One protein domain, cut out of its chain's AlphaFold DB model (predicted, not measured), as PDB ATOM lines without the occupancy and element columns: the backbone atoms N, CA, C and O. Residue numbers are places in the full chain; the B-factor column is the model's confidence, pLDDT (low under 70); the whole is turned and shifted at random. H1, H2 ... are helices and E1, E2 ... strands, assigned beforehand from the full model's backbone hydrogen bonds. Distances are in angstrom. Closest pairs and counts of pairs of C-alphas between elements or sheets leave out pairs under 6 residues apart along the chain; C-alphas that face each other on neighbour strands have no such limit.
ATOM      1  N   THR A  39      49.735  71.098  38.755       37.00
ATOM      2  CA  THR A  39      48.323  71.469  38.850       37.00
ATOM      3  C   THR A  39      47.429  70.259  38.592       37.00
ATOM      4  O   THR A  39      47.603  69.515  37.626       37.00
ATOM      5  N   CYS A  40      46.443  70.045  39.463       38.03
ATOM      6  CA  CYS A  40      45.444  69.003  39.262       38.03
ATOM      7  C   CYS A  40      44.655  69.256  37.967       38.03
ATOM      8  O   CYS A  40      44.060  70.318  37.796       38.03
ATOM      9  N   VAL A  41      44.558  68.245  37.099       33.66
ATOM     10  CA  VAL A  41      43.836  68.334  35.814       33.66
ATOM     11  C   VAL A  41      42.342  68.666  35.989       33.66
ATOM     12  O   VAL A  41      41.750  69.288  35.112       33.66
ATOM     13  N   HIS A  42      41.733  68.307  37.127       35.38
ATOM     14  CA  HIS A  42      40.302  68.513  37.389       35.38
ATOM     15  C   HIS A  42      39.960  69.789  38.175       35.38
ATOM     16  O   HIS A  42      38.969  70.434  37.845       35.38
ATOM     17  N   CYS A  43      40.739  70.170  39.195       39.09
ATOM     18  CA  CYS A  43      40.452  71.352  40.029       39.09
ATOM     19  C   CYS A  43      41.470  72.497  39.892       39.09
ATOM     20  O   CYS A  43      41.315  73.524  40.548       39.09
ATOM     21  N   GLN A  44      42.516  72.328  39.075       43.81
ATOM     22  CA  GLN A  44      43.618  73.275  38.833       43.81
ATOM     23  C   GLN A  44      44.410  73.730  40.072       43.81
ATOM     24  O   GLN A  44      45.317  74.552  39.947       43.81
ATOM     25  N   GLN A  45      44.147  73.168  41.257       45.78
ATOM     26  CA  GLN A  45      44.951  73.437  42.448       45.78
ATOM     27  C   GLN A  45      46.381  72.920  42.268       45.78
ATOM     28  O   GLN A  45      46.602  71.827  41.747       45.78
ATOM     29  N   ALA A  46      47.340  73.725  42.721       42.50
ATOM     30  CA  ALA A  46      48.746  73.369  42.819       42.50
ATOM     31  C   ALA A  46      48.938  72.260  43.865       42.50
ATOM     32  O   ALA A  46      48.674  72.478  45.044       42.50
ATOM     33  N   VAL A  47      49.417  71.092  43.435       45.75
ATOM     34  CA  VAL A  47      49.803  69.975  44.304       45.75
ATOM     35  C   VAL A  47      51.327  69.914  44.343       45.75
ATOM     36  O   VAL A  47      51.985  69.908  43.297       45.75
ATOM     37  N   SER A  48      51.918  69.880  45.538       57.19
ATOM     38  CA  SER A  48      53.372  69.740  45.652       57.19
ATOM     39  C   SER A  48      53.829  68.343  45.193       57.19
ATOM     40  O   SER A  48      53.100  67.364  45.382       57.19
ATOM     41  N   PRO A  49      55.052  68.184  44.648       54.75
ATOM     42  CA  PRO A  49      55.590  66.862  44.313       54.75
ATOM     43  C   PRO A  49      55.601  65.891  45.509       54.75
ATOM     44  O   PRO A  49      55.418  64.688  45.329       54.75
ATOM     45  N   ALA A  50      55.750  66.408  46.735       58.84
ATOM     46  CA  ALA A  50      55.647  65.633  47.968       58.84
ATOM     47  C   ALA A  50      54.218  65.109  48.215       58.84
ATOM     48  O   ALA A  50      54.039  63.915  48.440       58.84
ATOM     49  N   GLU A  51      53.190  65.954  48.100       56.59
ATOM     50  CA  GLU A  51      51.788  65.519  48.197       56.59
ATOM     51  C   GLU A  51      51.405  64.558  47.068       56.59
ATOM     52  O   GLU A  51      50.675  63.596  47.296       56.59
ATOM     53  N   LEU A  52      51.937  64.752  45.859       53.81
ATOM     54  CA  LEU A  52      51.643  63.886  44.720       53.81
ATOM     55  C   LEU A  52      52.240  62.476  44.891       53.81
ATOM     56  O   LEU A  52      51.620  61.495  44.471       53.81
ATOM     57  N   ARG A  53      53.389  62.351  45.579       54.94
ATOM     58  CA  ARG A  53      53.953  61.062  46.036       54.94
ATOM     59  C   ARG A  53      53.044  60.361  47.057       54.94
ATOM     60  O   ARG A  53      52.954  59.138  47.010       54.94
ATOM     61  N   LEU A  54      52.329  61.113  47.899       52.59
ATOM     62  CA  LEU A  54      51.387  60.605  48.915       52.59
ATOM     63  C   LEU A  54      49.962  60.355  48.390       52.59
ATOM     64  O   LEU A  54      49.184  59.654  49.032       52.59
ATOM     65  N   ALA A  55      49.602  60.933  47.246       52.31
ATOM     66  CA  ALA A  55      48.279  60.781  46.657       52.31
ATOM     67  C   ALA A  55      48.024  59.332  46.189       52.31
ATOM     68  O   ALA A  55      48.910  58.681  45.636       52.31
ATOM     69  N   ILE A  56      46.786  58.846  46.325       52.78
ATOM     70  CA  ILE A  56      46.414  57.452  46.017       52.78
ATOM     71  C   ILE A  56      45.575  57.373  44.746       52.78
ATOM     72  O   ILE A  56      44.590  58.096  44.587       52.78
ATOM     73  N   GLN A  57      45.926  56.466  43.835       50.34
ATOM     74  CA  GLN A  57      45.124  56.200  42.642       50.34
ATOM     75  C   GLN A  57      43.942  55.298  43.005       50.34
ATOM     76  O   GLN A  57      44.113  54.115  43.285       50.34
ATOM     77  N   CYS A  58      42.732  55.862  43.020       51.41
ATOM     78  CA  CYS A  58      41.529  55.071  43.246       51.41
ATOM     79  C   CYS A  58      41.327  54.101  42.074       51.41
ATOM     80  O   CYS A  58      41.216  54.530  40.932       51.41
ATOM     81  N   GLY A  59      41.252  52.796  42.338       49.72
ATOM     82  CA  GLY A  59      41.056  51.780  41.294       49.72
ATOM     83  C   GLY A  59      39.627  51.693  40.736       49.72
ATOM     84  O   GLY A  59      39.310  50.731  40.044       49.72
ATOM     85  N   ARG A  60      38.730  52.631  41.078       58.50
ATOM     86  CA  ARG A  60      37.307  52.587  40.700       58.50
ATOM     87  C   ARG A  60      36.982  53.694  39.687       58.50
ATOM     88  O   ARG A  60      37.399  54.829  39.900       58.50
ATOM     89  N   PRO A  61      36.179  53.415  38.641       48.72
ATOM     90  CA  PRO A  61      35.868  54.383  37.581       48.72
ATOM     91  C   PRO A  61      34.978  55.555  38.034       48.72
ATOM     92  O   PRO A  61      34.782  56.499  37.275       48.72
ATOM     93  N   ALA A  62      34.436  55.510  39.258       58.31
ATOM     94  CA  ALA A  62      33.670  56.594  39.862       58.31
ATOM     95  C   ALA A  62      34.205  56.922  41.269       58.31
ATOM     96  O   ALA A  62      34.130  56.109  42.195       58.31
ATOM     97  N   CYS A  63      34.716  58.143  41.420       58.50
ATOM     98  CA  CYS A  63      35.288  58.696  42.647       58.50
ATOM     99  C   CYS A  63      34.200  59.193  43.621       58.50
ATOM    100  O   CYS A  63      33.905  60.385  43.674       58.50
ATOM    101  N   SER A  64      33.590  58.298  44.406       65.38
ATOM    102  CA  SER A  64      32.697  58.692  45.513       65.38
ATOM    103  C   SER A  64      33.457  58.848  46.837       65.38
ATOM    104  O   SER A  64      34.473  58.185  47.051       65.38
ATOM    105  N   ARG A  65      32.944  59.662  47.779       61.72
ATOM    106  CA  ARG A  65      33.547  59.807  49.125       61.72
ATOM    107  C   ARG A  65      33.720  58.451  49.839       61.72
ATOM    108  O   ARG A  65      34.748  58.224  50.467       61.72
ATOM    109  N   TYR A  66      32.775  57.517  49.667       64.38
ATOM    110  CA  TYR A  66      32.902  56.146  50.185       64.38
ATOM    111  C   TYR A  66      33.985  55.332  49.470       64.38
ATOM    112  O   TYR A  66      34.765  54.648  50.126       64.38
ATOM    113  N   ALA A  67      34.061  55.414  48.137       64.25
ATOM    114  CA  ALA A  67      35.106  54.741  47.367       64.25
ATOM    115  C   ALA A  67      36.503  55.255  47.745       64.25
ATOM    116  O   ALA A  67      37.433  54.461  47.811       64.25
ATOM    117  N   HIS A  68      36.637  56.548  48.052       67.12
ATOM    118  CA  HIS A  68      37.863  57.137  48.587       67.12
ATOM    119  C   HIS A  68      38.182  56.644  49.998       67.12
ATOM    120  O   HIS A  68      39.297  56.188  50.214       67.12
ATOM    121  N   ALA A  69      37.223  56.655  50.929       63.47
ATOM    122  CA  ALA A  69      37.438  56.144  52.285       63.47
ATOM    123  C   ALA A  69      37.822  54.651  52.292       63.47
ATOM    124  O   ALA A  69      38.780  54.267  52.959       63.47
ATOM    125  N   LEU A  70      37.131  53.815  51.505       64.31
ATOM    126  CA  LEU A  70      37.496  52.406  51.329       64.31
ATOM    127  C   LEU A  70      38.862  52.252  50.674       64.31
ATOM    128  O   LEU A  70      39.686  51.533  51.209       64.31
ATOM    129  N   CYS A  71      39.123  52.932  49.555       65.38
ATOM    130  CA  CYS A  71      40.396  52.809  48.853       65.38
ATOM    131  C   CYS A  71      41.568  53.277  49.726       65.38
ATOM    132  O   CYS A  71      42.611  52.639  49.724       65.38
ATOM    133  N   ALA A  72      41.386  54.332  50.522       63.25
ATOM    134  CA  ALA A  72      42.368  54.773  51.500       63.25
ATOM    135  C   ALA A  72      42.641  53.696  52.563       63.25
ATOM    136  O   ALA A  72      43.799  53.427  52.857       63.25
ATOM    137  N   VAL A  73      41.608  53.039  53.106       62.50
ATOM    138  CA  VAL A  73      41.779  51.972  54.113       62.50
ATOM    139  C   VAL A  73      42.341  50.681  53.501       62.50
ATOM    140  O   VAL A  73      43.215  50.061  54.097       62.50
ATOM    141  N   GLU A  74      41.877  50.283  52.314       65.31
ATOM    142  CA  GLU A  74      42.352  49.112  51.555       65.31
ATOM    143  C   GLU A  74      43.834  49.241  51.178       65.31
ATOM    144  O   GLU A  74      44.557  48.250  51.183       65.31
ATOM    145  N   GLN A  75      44.286  50.459  50.869       63.44
ATOM    146  CA  GLN A  75      45.667  50.760  50.487       63.44
ATOM    147  C   GLN A  75      46.561  51.121  51.695       63.44
ATOM    148  O   GLN A  75      47.754  51.331  51.513       63.44
ATOM    149  N   GLY A  76      46.017  51.201  52.919       53.94
ATOM    150  CA  GLY A  76      46.786  51.501  54.139       53.94
ATOM    151  C   GLY A  76      47.142  52.979  54.360       53.94
ATOM    152  O   GLY A  76      48.116  53.264  55.042       53.94
ATOM    153  N   TYR A  77      46.371  53.908  53.782       53.53
ATOM    154  CA  TYR A  77      46.568  55.366  53.858       53.53
ATOM    155  C   TYR A  77      45.492  56.109  54.678       53.53
ATOM    156  O   TYR A  77      45.591  57.320  54.875       53.53
ATOM    157  N   ALA A  78      44.430  55.425  55.115       50.34
ATOM    158  CA  ALA A  78      43.462  55.954  56.077       50.34
ATOM    159  C   ALA A  78      43.657  55.251  57.420       50.34
ATOM    160  O   ALA A  78      43.495  54.033  57.516       50.34
ATOM    161  N   GLY A  79      44.017  56.047  58.428       50.31
ATOM    162  CA  GLY A  79      44.814  55.570  59.553       50.31
ATOM    163  C   GLY A  79      46.271  55.426  59.104       50.31
ATOM    164  O   GLY A  79      46.610  54.480  58.406       50.31
ATOM    165  N   VAL A  80      47.121  56.368  59.527       44.12
ATOM    166  CA  VAL A  80      48.552  56.489  59.174       44.12
ATOM    167  C   VAL A  80      48.855  56.826  57.706       44.12
ATOM    168  O   VAL A  80      48.849  55.992  56.809       44.12
ATOM    169  N   LEU A  81      49.354  58.043  57.513       39.50
ATOM    170  CA  LEU A  81      50.622  58.218  56.813       39.50
ATOM    171  C   LEU A  81      51.645  58.703  57.843       39.50
ATOM    172  O   LEU A  81      51.345  59.593  58.636       39.50
ATOM    173  N   GLU A  82      52.866  58.167  57.817       39.28
ATOM    174  CA  GLU A  82      53.983  58.747  58.586       39.28
ATOM    175  C   GLU A  82      54.397  60.127  58.047       39.28
ATOM    176  O   GLU A  82      55.088  60.884  58.725       39.28
ATOM    177  N   ALA A  83      53.914  60.497  56.854       44.41
ATOM    178  CA  ALA A  83      53.953  61.868  56.380       44.41
ATOM    179  C   ALA A  83      53.027  62.756  57.244       44.41
ATOM    180  O   ALA A  83      51.804  62.612  57.169       44.41
ATOM    181  N   PRO A  84      53.562  63.741  57.995       49.31
ATOM    182  CA  PRO A  84      52.793  64.547  58.954       49.31
ATOM    183  C   PRO A  84      51.750  65.494  58.321       49.31
ATOM    184  O   PRO A  84      51.116  66.269  59.028       49.31
ATOM    185  N   ALA A  85      51.573  65.460  56.996       51.44
ATOM    186  CA  ALA A  85      50.731  66.375  56.225       51.44
ATOM    187  C   ALA A  85      49.277  65.899  56.004       51.44
ATOM    188  O   ALA A  85      48.478  66.639  55.421       51.44
ATOM    189  N   LEU A  86      48.938  64.666  56.407       55.00
ATOM    190  CA  LEU A  86      47.653  64.014  56.105       55.00
ATOM    191  C   LEU A  86      46.980  63.409  57.353       55.00
ATOM    192  O   LEU A  86      46.513  62.274  57.353       55.00
ATOM    193  N   ASP A  87      46.887  64.205  58.421       68.69
ATOM    194  CA  ASP A  87      46.184  63.852  59.663       68.69
ATOM    195  C   ASP A  87      44.658  63.739  59.444       68.69
ATOM    196  O   ASP A  87      43.922  64.733  59.467       68.69
ATOM    197  N   GLY A  88      44.198  62.521  59.137       66.62
ATOM    198  CA  GLY A  88      42.811  62.206  58.772       66.62
ATOM    199  C   GLY A  88      42.394  62.649  57.360       66.62
ATOM    200  O   GLY A  88      41.212  62.583  57.030       66.62
ATOM    201  N   GLN A  89      43.329  63.101  56.519       70.75
ATOM    202  CA  GLN A  89      43.048  63.646  55.182       70.75
ATOM    203  C   GLN A  89      43.503  62.691  54.070       70.75
ATOM    204  O   GLN A  89      44.542  62.051  54.172       70.75
ATOM    205  N   TYR A  90      42.758  62.643  52.967       68.75
ATOM    206  CA  TYR A  90      43.044  61.812  51.794       68.75
ATOM    207  C   TYR A  90      43.168  62.665  50.536       68.75
ATOM    208  O   TYR A  90      42.334  63.538  50.301       68.75
ATOM    209  N   LEU A  91      44.169  62.385  49.699       66.00
ATOM    210  CA  LEU A  91      44.349  63.025  48.396       66.00
ATOM    211  C   LEU A  91      44.211  61.981  47.281       66.00
ATOM    212  O   LEU A  91      45.050  61.090  47.136       66.00
ATOM    213  N   CYS A  92      43.155  62.087  46.475       69.25
ATOM    214  CA  CYS A  92      42.957  61.197  45.330       69.25
ATOM    215  C   CYS A  92      43.857  61.606  44.153       69.25
ATOM    216  O   CYS A  92      43.782  62.751  43.718       69.25
ATOM    217  N   ARG A  93      44.621  60.686  43.545       60.59
ATOM    218  CA  ARG A  93      45.331  60.957  42.274       60.59
ATOM    219  C   ARG A  93      44.393  61.132  41.084       60.59
ATOM    220  O   ARG A  93      44.740  61.882  40.183       60.59
ATOM    221  N   LEU A  94      43.237  60.457  41.062       58.94
ATOM    222  CA  LEU A  94      42.325  60.536  39.915       58.94
ATOM    223  C   LEU A  94      41.636  61.900  39.829       58.94
ATOM    224  O   LEU A  94      41.735  62.563  38.807       58.94
ATOM    225  N   CYS A  95      40.963  62.341  40.895       69.12
ATOM    226  CA  CYS A  95      40.228  63.613  40.887       69.12
ATOM    227  C   CYS A  95      40.990  64.789  41.530       69.12
ATOM    228  O   CYS A  95      40.471  65.902  41.560       69.12
ATOM    229  N   GLY A  96      42.185  64.554  42.090       62.03
ATOM    230  CA  GLY A  96      43.006  65.548  42.800       62.03
ATOM    231  C   GLY A  96      42.374  66.154  44.053       62.03
ATOM    232  O   GLY A  96      42.921  67.088  44.627       62.03
ATOM    233  N   THR A  97      41.209  65.666  44.482       72.50
ATOM    234  CA  THR A  97      40.486  66.247  45.612       72.50
ATOM    235  C   THR A  97      41.131  65.821  46.925       72.50
ATOM    236  O   THR A  97      41.180  64.627  47.234       72.50
ATOM    237  N   LYS A  98      41.569  66.803  47.719       73.75
ATOM    238  CA  LYS A  98      41.886  66.606  49.136       73.75
ATOM    239  C   LYS A  98      40.570  66.551  49.916       73.75
ATOM    240  O   LYS A  98      39.799  67.504  49.899       73.75
ATOM    241  N   SER A  99      40.269  65.417  50.536       73.50
ATOM    242  CA  SER A  99      39.062  65.188  51.335       73.50
ATOM    243  C   SER A  99      39.450  64.926  52.783       73.50
ATOM    244  O   SER A  99      40.315  64.090  53.040       73.50
ATOM    245  N   ASP A 100      38.803  65.602  53.728       77.00
ATOM    246  CA  ASP A 100      38.879  65.198  55.130       77.00
ATOM    247  C   ASP A 100      38.051  63.917  55.301       77.00
ATOM    248  O   ASP A 100      36.872  63.890  54.940       77.00
ATOM    249  N   LEU A 101      38.664  62.838  55.790       75.94
ATOM    250  CA  LEU A 101      37.971  61.574  56.053       75.94
ATOM    251  C   LEU A 101      37.391  61.525  57.472       75.94
ATOM    252  O   LEU A 101      36.589  60.644  57.771       75.94
ATOM    253  N   LEU A 102      37.743  62.476  58.340       77.62
ATOM    254  CA  LEU A 102      37.244  62.522  59.714       77.62
ATOM    255  C   LEU A 102      35.720  62.713  59.842       77.62
ATOM    256  O   LEU A 102      35.127  62.001  60.645       77.62
ATOM    257  N   PRO A 103      35.015  63.526  59.035       81.44
ATOM    258  CA  PRO A 103      33.546  63.509  59.039       81.44
ATOM    259  C   PRO A 103      32.944  62.105  58.823       81.44
ATOM    260  O   PRO A 103      31.855  61.799  59.303       81.44
ATOM    261  N   TYR A 104      33.677  61.214  58.145       80.69
ATOM    262  CA  TYR A 104      33.193  59.897  57.754       80.69
ATOM    263  C   TYR A 104      33.142  58.868  58.886       80.69
ATOM    264  O   TYR A 104      32.303  57.967  58.841       80.69
ATOM    265  N   TRP A 105      33.988  58.972  59.922       85.12
ATOM    266  CA  TRP A 105      33.881  58.033  61.048       85.12
ATOM    267  C   TRP A 105      32.578  58.247  61.821       85.12
ATOM    268  O   TRP A 105      31.997  57.264  62.272       85.12
ATOM    269  N   LYS A 106      32.057  59.483  61.891       86.56
ATOM    270  CA  LYS A 106      30.743  59.773  62.488       86.56
ATOM    271  C   LYS A 106      29.614  59.074  61.742       86.56
ATOM    272  O   LYS A 106      28.832  58.356  62.358       86.56
ATOM    273  N   GLU A 107      29.568  59.223  60.416       86.31
ATOM    274  CA  GLU A 107      28.592  58.525  59.566       86.31
ATOM    275  C   GLU A 107      28.666  57.003  59.760       86.31
ATOM    276  O   GLU A 107      27.642  56.318  59.775       86.31
ATOM    277  N   ARG A 108      29.876  56.461  59.951       87.25
ATOM    278  CA  ARG A 108      30.086  55.029  60.184       87.25
ATOM    279  C   ARG A 108      29.703  54.583  61.592       87.25
ATOM    280  O   ARG A 108      29.107  53.520  61.703       87.25
ATOM    281  N   LEU A 109      29.938  55.375  62.638       86.94
ATOM    282  CA  LEU A 109      29.418  55.076  63.977       86.94
ATOM    283  C   LEU A 109      27.893  55.166  64.031       86.94
ATOM    284  O   LEU A 109      27.271  54.293  64.626       86.94
ATOM    285  N   ALA A 110      27.282  56.150  63.366       86.94
ATOM    286  CA  ALA A 110      25.829  56.248  63.255       86.94
ATOM    287  C   ALA A 110      25.244  55.019  62.533       86.94
ATOM    288  O   ALA A 110      24.334  54.375  63.052       86.94
ATOM    289  N   ALA A 111      25.829  54.628  61.395       85.06
ATOM    290  CA  ALA A 111      25.426  53.428  60.662       85.06
ATOM    291  C   ALA A 111      25.671  52.127  61.452       85.06
ATOM    292  O   ALA A 111      24.882  51.190  61.340       85.06
ATOM    293  N   ALA A 112      26.736  52.058  62.258       86.69
ATOM    294  CA  ALA A 112      27.004  50.941  63.164       86.69
ATOM    295  C   ALA A 112      25.977  50.884  64.308       86.69
ATOM    296  O   ALA A 112      25.474  49.812  64.615       86.69
ATOM    297  N   ALA A 113      25.609  52.028  64.891       86.50
ATOM    298  CA  ALA A 113      24.618  52.135  65.964       86.50
ATOM    299  C   ALA A 113      23.197  51.713  65.538       86.50
ATOM    300  O   ALA A 113      22.391  51.342  66.391       86.50
ATOM    301  N   THR A 114      22.892  51.775  64.237       86.12
ATOM    302  CA  THR A 114      21.638  51.291  63.628       86.12
ATOM    303  C   THR A 114      21.768  49.933  62.932       86.12
ATOM    304  O   THR A 114      20.788  49.435  62.388       86.12
ATOM    305  N   GLY A 115      22.977  49.373  62.856       80.69
ATOM    306  CA  GLY A 115      23.277  48.164  62.095       80.69
ATOM    307  C   GLY A 115      23.329  46.920  62.975       80.69
ATOM    308  O   GLY A 115      23.736  46.977  64.130       80.69
ATOM    309  N   GLU A 116      22.985  45.770  62.399       75.50
ATOM    310  CA  GLU A 116      23.063  44.469  63.072       75.50
ATOM    311  C   GLU A 116      24.143  43.569  62.443       75.50
ATOM    312  O   GLU A 116      24.498  43.692  61.263       75.50
ATOM    313  N   GLY A 117      24.678  42.638  63.242       79.69
ATOM    314  CA  GLY A 117      25.553  41.554  62.786       79.69
ATOM    315  C   GLY A 117      26.792  42.007  62.001       79.69
ATOM    316  O   GLY A 117      27.671  42.692  62.520       79.69
ATOM    317  N   LEU A 118      26.896  41.585  60.736       75.19
ATOM    318  CA  LEU A 118      28.074  41.855  59.903       75.19
ATOM    319  C   LEU A 118      28.243  43.354  59.584       75.19
ATOM    320  O   LEU A 118      29.371  43.840  59.511       75.19
ATOM    321  N   ALA A 119      27.140  44.090  59.407       79.62
ATOM    322  CA  ALA A 119      27.174  45.514  59.065       79.62
ATOM    323  C   ALA A 119      27.700  46.362  60.233       79.62
ATOM    324  O   ALA A 119      28.538  47.240  60.028       79.62
ATOM    325  N   LEU A 120      27.277  46.024  61.459       84.44
ATOM    326  CA  LEU A 120      27.801  46.566  62.715       84.44
ATOM    327  C   LEU A 120      29.333  46.457  62.763       84.44
ATOM    328  O   LEU A 120      30.020  47.471  62.877       84.44
ATOM    329  N   GLY A 121      29.874  45.245  62.595       82.94
ATOM    330  CA  GLY A 121      31.321  45.013  62.640       82.94
ATOM    331  C   GLY A 121      32.100  45.708  61.522       82.94
ATOM    332  O   GLY A 121      33.168  46.264  61.775       82.94
ATOM    333  N   GLN A 122      31.562  45.743  60.299       83.69
ATOM    334  CA  GLN A 122      32.198  46.438  59.174       83.69
ATOM    335  C   GLN A 122      32.247  47.956  59.375       83.69
ATOM    336  O   GLN A 122      33.279  48.577  59.127       83.69
ATOM    337  N   HIS A 123      31.149  48.573  59.815       87.00
ATOM    338  CA  HIS A 123      31.099  50.018  60.029       87.00
ATOM    339  C   HIS A 123      31.905  50.445  61.256       87.00
ATOM    340  O   HIS A 123      32.646  51.424  61.174       87.00
ATOM    341  N   LEU A 124      31.845  49.674  62.343       88.19
ATOM    342  CA  LEU A 124      32.633  49.932  63.542       88.19
ATOM    343  C   LEU A 124      34.138  49.751  63.294       88.19
ATOM    344  O   LEU A 124      34.927  50.618  63.661       88.19
ATOM    345  N   GLY A 125      34.539  48.682  62.601       85.69
ATOM    346  CA  GLY A 125      35.933  48.460  62.212       85.69
ATOM    347  C   GLY A 125      36.469  49.537  61.264       85.69
ATOM    348  O   GLY A 125      37.624  49.941  61.390       85.69
ATOM    349  N   LEU A 126      35.637  50.057  60.350       83.06
ATOM    350  CA  LEU A 126      36.027  51.172  59.482       83.06
ATOM    351  C   LEU A 126      36.177  52.482  60.271       83.06
ATOM    352  O   LEU A 126      37.152  53.197  60.059       83.06
ATOM    353  N   ALA A 127      35.260  52.775  61.199       87.12
ATOM    354  CA  ALA A 127      35.372  53.932  62.089       87.12
ATOM    355  C   ALA A 127      36.641  53.854  62.954       87.12
ATOM    356  O   ALA A 127      37.402  54.814  62.996       87.12
ATOM    357  N   ALA A 128      36.924  52.696  63.560       87.81
ATOM    358  CA  ALA A 128      38.138  52.475  64.344       87.81
ATOM    359  C   ALA A 128      39.413  52.722  63.525       87.81
ATOM    360  O   ALA A 128      40.288  53.454  63.974       87.81
ATOM    361  N   ARG A 129      39.503  52.192  62.295       82.12
ATOM    362  CA  ARG A 129      40.660  52.420  61.404       82.12
ATOM    363  C   ARG A 129      40.823  53.883  60.987       82.12
ATOM    364  O   ARG A 129      41.947  54.359  60.922       82.12
ATOM    365  N   LEU A 130      39.719  54.592  60.735       81.56
ATOM    366  CA  LEU A 130      39.732  56.023  60.410       81.56
ATOM    367  C   LEU A 130      40.170  56.898  61.592       81.56
ATOM    368  O   LEU A 130      40.753  57.954  61.372       81.56
ATOM    369  N   LEU A 131      39.874  56.468  62.819       84.44
ATOM    370  CA  LEU A 131      40.252  57.150  64.056       84.44
ATOM    371  C   LEU A 131      41.687  56.817  64.494       84.44
ATOM    372  O   LEU A 131      42.369  57.677  65.048       84.44
ATOM    373  N   HIS A 132      42.154  55.592  64.244       81.69
ATOM    374  CA  HIS A 132      43.405  55.067  64.783       81.69
ATOM    375  C   HIS A 132      44.627  55.932  64.431       81.69
ATOM    376  O   HIS A 132      44.955  56.133  63.260       81.69
ATOM    377  N   LYS A 133      45.335  56.399  65.471       69.50
ATOM    378  CA  LYS A 133      46.526  57.274  65.391       69.50
ATOM    379  C   LYS A 133      46.276  58.651  64.751       69.50
ATOM    380  O   LYS A 133      47.238  59.309  64.348       69.50
ATOM    381  N   THR A 134      45.026  59.116  64.688       77.06
ATOM    382  CA  THR A 134      44.727  60.515  64.331       77.06
ATOM    383  C   THR A 134      45.254  61.434  65.433       77.06
ATOM    384  O   THR A 134      45.022  61.180  66.611       77.06
ATOM    385  N   ARG A 135      45.959  62.512  65.076       74.00
ATOM    386  CA  ARG A 135      46.603  63.428  66.037       74.00
ATOM    387  C   ARG A 135      45.746  64.634  66.425       74.00
ATOM    388  O   ARG A 135      46.162  65.424  67.271       74.00
ATOM    389  N   ARG A 136      44.552  64.791  65.844       79.00
ATOM    390  CA  ARG A 136      43.595  65.834  66.245       79.00
ATOM    391  C   ARG A 136      43.083  65.559  67.662       79.00
ATOM    392  O   ARG A 136      42.391  64.572  67.890       79.00
ATOM    393  N   ALA A 137      43.360  66.471  68.594       73.81
ATOM    394  CA  ALA A 137      42.975  66.351  70.008       73.81
ATOM    395  C   ALA A 137      41.453  66.198  70.239       73.81
ATOM    396  O   ALA A 137      41.028  65.609  71.225       73.81
ATOM    397  N   GLU A 138      40.624  66.680  69.306       80.31
ATOM    398  CA  GLU A 138      39.162  66.490  69.289       80.31
ATOM    399  C   GLU A 138      38.734  65.022  69.075       80.31
ATOM    400  O   GLU A 138      37.572  64.667  69.251       80.31
ATOM    401  N   VAL A 139      39.649  64.158  68.638       81.62
ATOM    402  CA  VAL A 139      39.339  62.818  68.118       81.62
ATOM    403  C   VAL A 139      39.863  61.719  69.046       81.62
ATOM    404  O   VAL A 139      39.241  60.664  69.166       81.62
ATOM    405  N   GLU A 140      40.952  61.992  69.767       82.12
ATOM    406  CA  GLU A 140      41.592  61.090  70.734       82.12
ATOM    407  C   GLU A 140      40.624  60.487  71.784       82.12
ATOM    408  O   GLU A 140      40.656  59.264  71.968       82.12
ATOM    409  N   PRO A 141      39.688  61.243  72.410       83.25
ATOM    410  CA  PRO A 141      38.744  60.665  73.374       83.25
ATOM    411  C   PRO A 141      37.794  59.646  72.736       83.25
ATOM    412  O   PRO A 141      37.427  58.651  73.362       83.25
ATOM    413  N   VAL A 142      37.408  59.883  71.480       87.38
ATOM    414  CA  VAL A 142      36.479  59.023  70.740       87.38
ATOM    415  C   VAL A 142      37.203  57.799  70.180       87.38
ATOM    416  O   VAL A 142      36.638  56.707  70.204       87.38
ATOM    417  N   GLN A 143      38.464  57.935  69.750       88.69
ATOM    418  CA  GLN A 143      39.292  56.812  69.298       88.69
ATOM    419  C   GLN A 143      39.337  55.704  70.361       88.69
ATOM    420  O   GLN A 143      38.979  54.566  70.060       88.69
ATOM    421  N   ALA A 144      39.689  56.035  71.608       87.19
ATOM    422  CA  ALA A 144      39.795  55.054  72.691       87.19
ATOM    423  C   ALA A 144      38.462  54.333  72.977       87.19
ATOM    424  O   ALA A 144      38.429  53.123  73.211       87.19
ATOM    425  N   GLN A 145      37.341  55.059  72.920       89.81
ATOM    426  CA  GLN A 145      36.011  54.492  73.146       89.81
ATOM    427  C   GLN A 145      35.540  53.610  71.970       89.81
ATOM    428  O   GLN A 145      34.866  52.600  72.184       89.81
ATOM    429  N   VAL A 146      35.921  53.942  70.734       90.56
ATOM    430  CA  VAL A 146      35.630  53.132  69.539       90.56
ATOM    431  C   VAL A 146      36.505  51.876  69.482       90.56
ATOM    432  O   VAL A 146      35.998  50.799  69.174       90.56
ATOM    433  N   GLU A 147      37.785  51.970  69.846       90.56
ATOM    434  CA  GLU A 147      38.668  50.807  70.012       90.56
ATOM    435  C   GLU A 147      38.141  49.866  71.114       90.56
ATOM    436  O   GLU A 147      38.086  48.650  70.915       90.56
ATOM    437  N   TYR A 148      37.629  50.411  72.226       91.81
ATOM    438  CA  TYR A 148      36.922  49.632  73.248       91.81
ATOM    439  C   TYR A 148      35.649  48.959  72.702       91.81
ATOM    440  O   TYR A 148      35.426  47.777  72.964       91.81
ATOM    441  N   ALA A 149      34.839  49.657  71.899       90.69
ATOM    442  CA  ALA A 149      33.655  49.074  71.263       90.69
ATOM    443  C   ALA A 149      34.006  47.904  70.321       90.69
ATOM    444  O   ALA A 149      33.322  46.879  70.336       90.69
ATOM    445  N   VAL A 150      35.096  48.018  69.547       91.62
ATOM    446  CA  VAL A 150      35.631  46.911  68.732       91.62
ATOM    447  C   VAL A 150      36.051  45.741  69.622       91.62
ATOM    448  O   VAL A 150      35.687  44.603  69.329       91.62
ATOM    449  N   ALA A 151      36.766  45.999  70.720       90.69
ATOM    450  CA  ALA A 151      37.200  44.951  71.641       90.69
ATOM    451  C   ALA A 151      36.016  44.194  72.270       90.69
ATOM    452  O   ALA A 151      36.058  42.967  72.352       90.69
ATOM    453  N   GLN A 152      34.933  44.888  72.645       91.88
ATOM    454  CA  GLN A 152      33.713  44.242  73.151       91.88
ATOM    455  C   GLN A 152      33.002  43.400  72.078       91.88
ATOM    456  O   GLN A 152      32.557  42.290  72.372       91.88
ATOM    457  N   LEU A 153      32.946  43.873  70.827       88.88
ATOM    458  CA  LEU A 153      32.400  43.097  69.706       88.88
ATOM    459  C   LEU A 153      33.219  41.825  69.434       88.88
ATOM    460  O   LEU A 153      32.648  40.753  69.247       88.88
ATOM    461  N   VAL A 154      34.550  41.925  69.456       87.19
ATOM    462  CA  VAL A 154      35.466  40.781  69.308       87.19
ATOM    463  C   VAL A 154      35.322  39.789  70.466       87.19
ATOM    464  O   VAL A 154      35.355  38.581  70.240       87.19
ATOM    465  N   ALA A 155      35.108  40.280  71.690       90.31
ATOM    466  CA  ALA A 155      34.855  39.453  72.869       90.31
ATOM    467  C   ALA A 155      33.489  38.733  72.849       90.31
ATOM    468  O   ALA A 155      33.197  37.968  73.764       90.31
ATOM    469  N   GLY A 156      32.652  38.961  71.827       89.38
ATOM    470  CA  GLY A 156      31.337  38.337  71.706       89.38
ATOM    471  C   GLY A 156      30.297  38.897  72.678       89.38
ATOM    472  O   GLY A 156      29.367  38.177  73.039       89.38
ATOM    473  N   GLN A 157      30.447  40.155  73.116       90.19
ATOM    474  CA  GLN A 157      29.406  40.836  73.889       90.19
ATOM    475  C   GLN A 157      28.094  40.931  73.108       90.19
ATOM    476  O   GLN A 157      28.074  40.945  71.875       90.19
ATOM    477  N   ASP A 158      26.999  41.052  73.855       83.88
ATOM    478  CA  ASP A 158      25.664  41.218  73.292       83.88
ATOM    479  C   ASP A 158      25.603  42.445  72.361       83.88
ATOM    480  O   ASP A 158      26.045  43.549  72.711       83.88
ATOM    481  N   ALA A 159      25.020  42.250  71.177       78.69
ATOM    482  CA  ALA A 159      24.808  43.301  70.192       78.69
ATOM    483  C   ALA A 159      24.011  44.478  70.779       78.69
ATOM    484  O   ALA A 159      24.296  45.623  70.434       78.69
ATOM    485  N   ASP A 160      23.097  44.237  71.725       80.69
ATOM    486  CA  ASP A 160      22.333  45.288  72.406       80.69
ATOM    487  C   ASP A 160      23.202  46.175  73.310       80.69
ATOM    488  O   ASP A 160      22.961  47.384  73.429       80.69
ATOM    489  N   ILE A 161      24.220  45.600  73.957       85.56
ATOM    490  CA  ILE A 161      25.182  46.342  74.785       85.56
ATOM    491  C   ILE A 161      26.058  47.207  73.876       85.56
ATOM    492  O   ILE A 161      26.225  48.403  74.127       85.56
ATOM    493  N   ILE A 162      26.540  46.633  72.774       86.50
ATOM    494  CA  ILE A 162      27.364  47.333  71.787       86.50
ATOM    495  C   ILE A 162      26.550  48.444  71.105       86.50
ATOM    496  O   ILE A 162      27.025  49.568  71.004       86.50
ATOM    497  N   ALA A 163      25.291  48.209  70.733       80.62
ATOM    498  CA  ALA A 163      24.414  49.225  70.149       80.62
ATOM    499  C   ALA A 163      24.047  50.351  71.138       80.62
ATOM    500  O   ALA A 163      23.786  51.483  70.724       80.62
ATOM    501  N   LYS A 164      24.013  50.089  72.452       86.69
ATOM    502  CA  LYS A 164      23.895  51.147  73.478       86.69
ATOM    503  C   LYS A 164      25.178  51.973  73.567       86.69
ATOM    504  O   LYS A 164      25.099  53.200  73.506       86.69
ATOM    505  N   LEU A 165      26.335  51.313  73.628       89.69
ATOM    506  CA  LEU A 165      27.651  51.956  73.627       89.69
ATOM    507  C   LEU A 165      27.848  52.821  72.370       89.69
ATOM    508  O   LEU A 165      28.270  53.967  72.470       89.69
ATOM    509  N   LEU A 166      27.461  52.327  71.190       87.81
ATOM    510  CA  LEU A 166      27.572  53.055  69.923       87.81
ATOM    511  C   LEU A 166      26.633  54.259  69.819       87.81
ATOM    512  O   LEU A 166      27.006  55.271  69.232       87.81
ATOM    513  N   ARG A 167      25.441  54.199  70.425       86.81
ATOM    514  CA  ARG A 167      24.554  55.370  70.530       86.81
ATOM    515  C   ARG A 167      25.118  56.437  71.469       86.81
ATOM    516  O   ARG A 167      25.007  57.620  71.162       86.81
ATOM    517  N   GLN A 168      25.756  56.036  72.571       89.00
ATOM    518  CA  GLN A 168      26.486  56.960  73.447       89.00
ATOM    519  C   GLN A 168      27.687  57.580  72.718       89.00
ATOM    520  O   GLN A 168      27.851  58.795  72.748       89.00
ATOM    521  N   LEU A 169      28.455  56.767  71.988       87.31
ATOM    522  CA  LEU A 169      29.575  57.195  71.146       87.31
ATOM    523  C   LEU A 169      29.167  58.198  70.068       87.31
ATOM    524  O   LEU A 169      29.833  59.212  69.907       87.31
ATOM    525  N   ALA A 170      28.073  57.947  69.345       84.44
ATOM    526  CA  ALA A 170      27.564  58.873  68.336       84.44
ATOM    527  C   ALA A 170      27.109  60.207  68.960       84.44
ATOM    528  O   ALA A 170      27.417  61.272  68.431       84.44
ATOM    529  N   ALA A 171      26.444  60.168  70.120       84.06
ATOM    530  CA  ALA A 171      26.044  61.380  70.835       84.06
ATOM    531  C   ALA A 171      27.247  62.182  71.375       84.06
ATOM    532  O   ALA A 171      27.224  63.412  71.355       84.06
ATOM    533  N   GLU A 172      28.301  61.508  71.841       82.88
ATOM    534  CA  GLU A 172      29.523  62.164  72.317       82.88
ATOM    535  C   GLU A 172      30.363  62.704  71.146       82.88
ATOM    536  O   GLU A 172      30.863  63.823  71.205       82.88
ATOM    537  N   ALA A 173      30.420  61.985  70.024       79.62
ATOM    538  CA  ALA A 173      31.050  62.431  68.782       79.62
ATOM    539  C   ALA A 173      30.511  63.780  68.276       79.62
ATOM    540  O   ALA A 173      31.271  64.619  67.779       79.62
ATOM    541  N   ASP A 174      29.205  64.006  68.413       80.81
ATOM    542  CA  ASP A 174      28.567  65.271  68.050       80.81
ATOM    543  C   ASP A 174      28.823  66.397  69.056       80.81
ATOM    544  O   ASP A 174      28.817  67.562  68.666       80.81
ATOM    545  N   ARG A 175      29.154  66.074  70.313       81.88
ATOM    546  CA  ARG A 175      29.594  67.059  71.316       81.88
ATOM    547  C   ARG A 175      31.053  67.463  71.168       81.88
ATOM    548  O   ARG A 175      31.357  68.638  71.346       81.88
ATOM    549  N   VAL A 176      31.948  66.511  70.891       75.12
ATOM    550  CA  VAL A 176      33.396  66.780  70.850       75.12
ATOM    551  C   VAL A 176      33.805  67.442  69.530       75.12
ATOM    552  O   VAL A 176      34.651  68.329  69.538       75.12
ATOM    553  N   ALA A 177      33.154  67.094  68.413       67.44
ATOM    554  CA  ALA A 177      33.418  67.692  67.102       67.44
ATOM    555  C   ALA A 177      32.142  68.266  66.439       67.44
ATOM    556  O   ALA A 177      31.736  67.790  65.371       67.44
TER     557      ALA A 177
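This is residues 39 to 177 of the 815 residues of the protein "PHD_Oberon domain-containing protein" of Klebsormidium nitens (UniProt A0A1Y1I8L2). Four helices, H3 to H6, stand in an up-and-down bundle that makes one end of an elongated domain, and a looser part makes the other end. In that looser part H2 and the small strand hairpin E1 and E2 sit beside each other next to the bundle, with H1 at the far end. The printed part has 139 residues, with six named helices and two named strands in the order H1, H2, E1, E2, H3, H4, H5, H6; the sheet, in the order E1 - E2, is antiparallel. The class is mostly helix. The whole is compact, with a radius of gyration of the C-alphas of 15.9 A and spans of 50 by 32 by 23 A.

H1 is residues 49 to 54, beginning at C-alpha 49 at (55.590, 66.862, 44.313). H2 is residues 65 to 74, 14.1 A long. E1 is residues 89 to 91 and E2 residues 98 to 100, each 6.9 A long. H3 is residues 102 to 113, 17.5 A, beginning at C-alpha 102 at (37.244, 62.522, 59.714). H4, residues 117 to 131, measures 21.5 A, and H5, residues 140 to 154, 21.3 A. H6, residues 159 to 176, is the longest at 25.0 A and ends at C-alpha 176 at (33.396, 66.780, 70.850).

In the bundle, each helix runs against the one before it. H3 and H4, a helical hairpin, touch at a shallow tilt of 23 degrees, the closest C-alphas being those of Ala 112 and Leu 120, 4.5 A apart. H4 and H5 touch at 30 degrees, closest at C-alphas 131 and 143, 5.3 A. H5 and H6 touch at 9 degrees, closest at C-alphas 149 and 162, 6.5 A. H6 also touches H3, closest at C-alphas 166 and 113, 5.0 A, while H3 and H5 are apart. H2 only just touches H4, with 3 pairs of C-alphas within 8 A, the closest Val 73 and Arg 129 at 7.4 A; H4 uses residues 126 to 130 alone, and the lines are about perpendicular at 81 degrees. E1 and E2 form a hairpin, with N 90 and O 99 within hydrogen-bond range at 2.8 A. The closest C-alphas of H2 and E1 are those of Ala 72 and Tyr 90, 7.1 A apart. H1 touches no helix; its closest C-alpha to E1 is that of Leu 54, 7.5 A from that of Leu 91. Every O i to N i+4 pair is within hydrogen-bond range in H1, H2, H4 and H6, against 6 of 8 in H3 and 10 of 11 in H5.

The two C-alphas farthest apart are those of Thr 39 and Asp 158, at 51.1 A. The printed part has no cut. The link from H2 to E1, residues 75 to 88, is long. The mean pLDDT of the printed part is 71.6, and residues 39 to 88, 90 to 96, 133 and 177 are under 70.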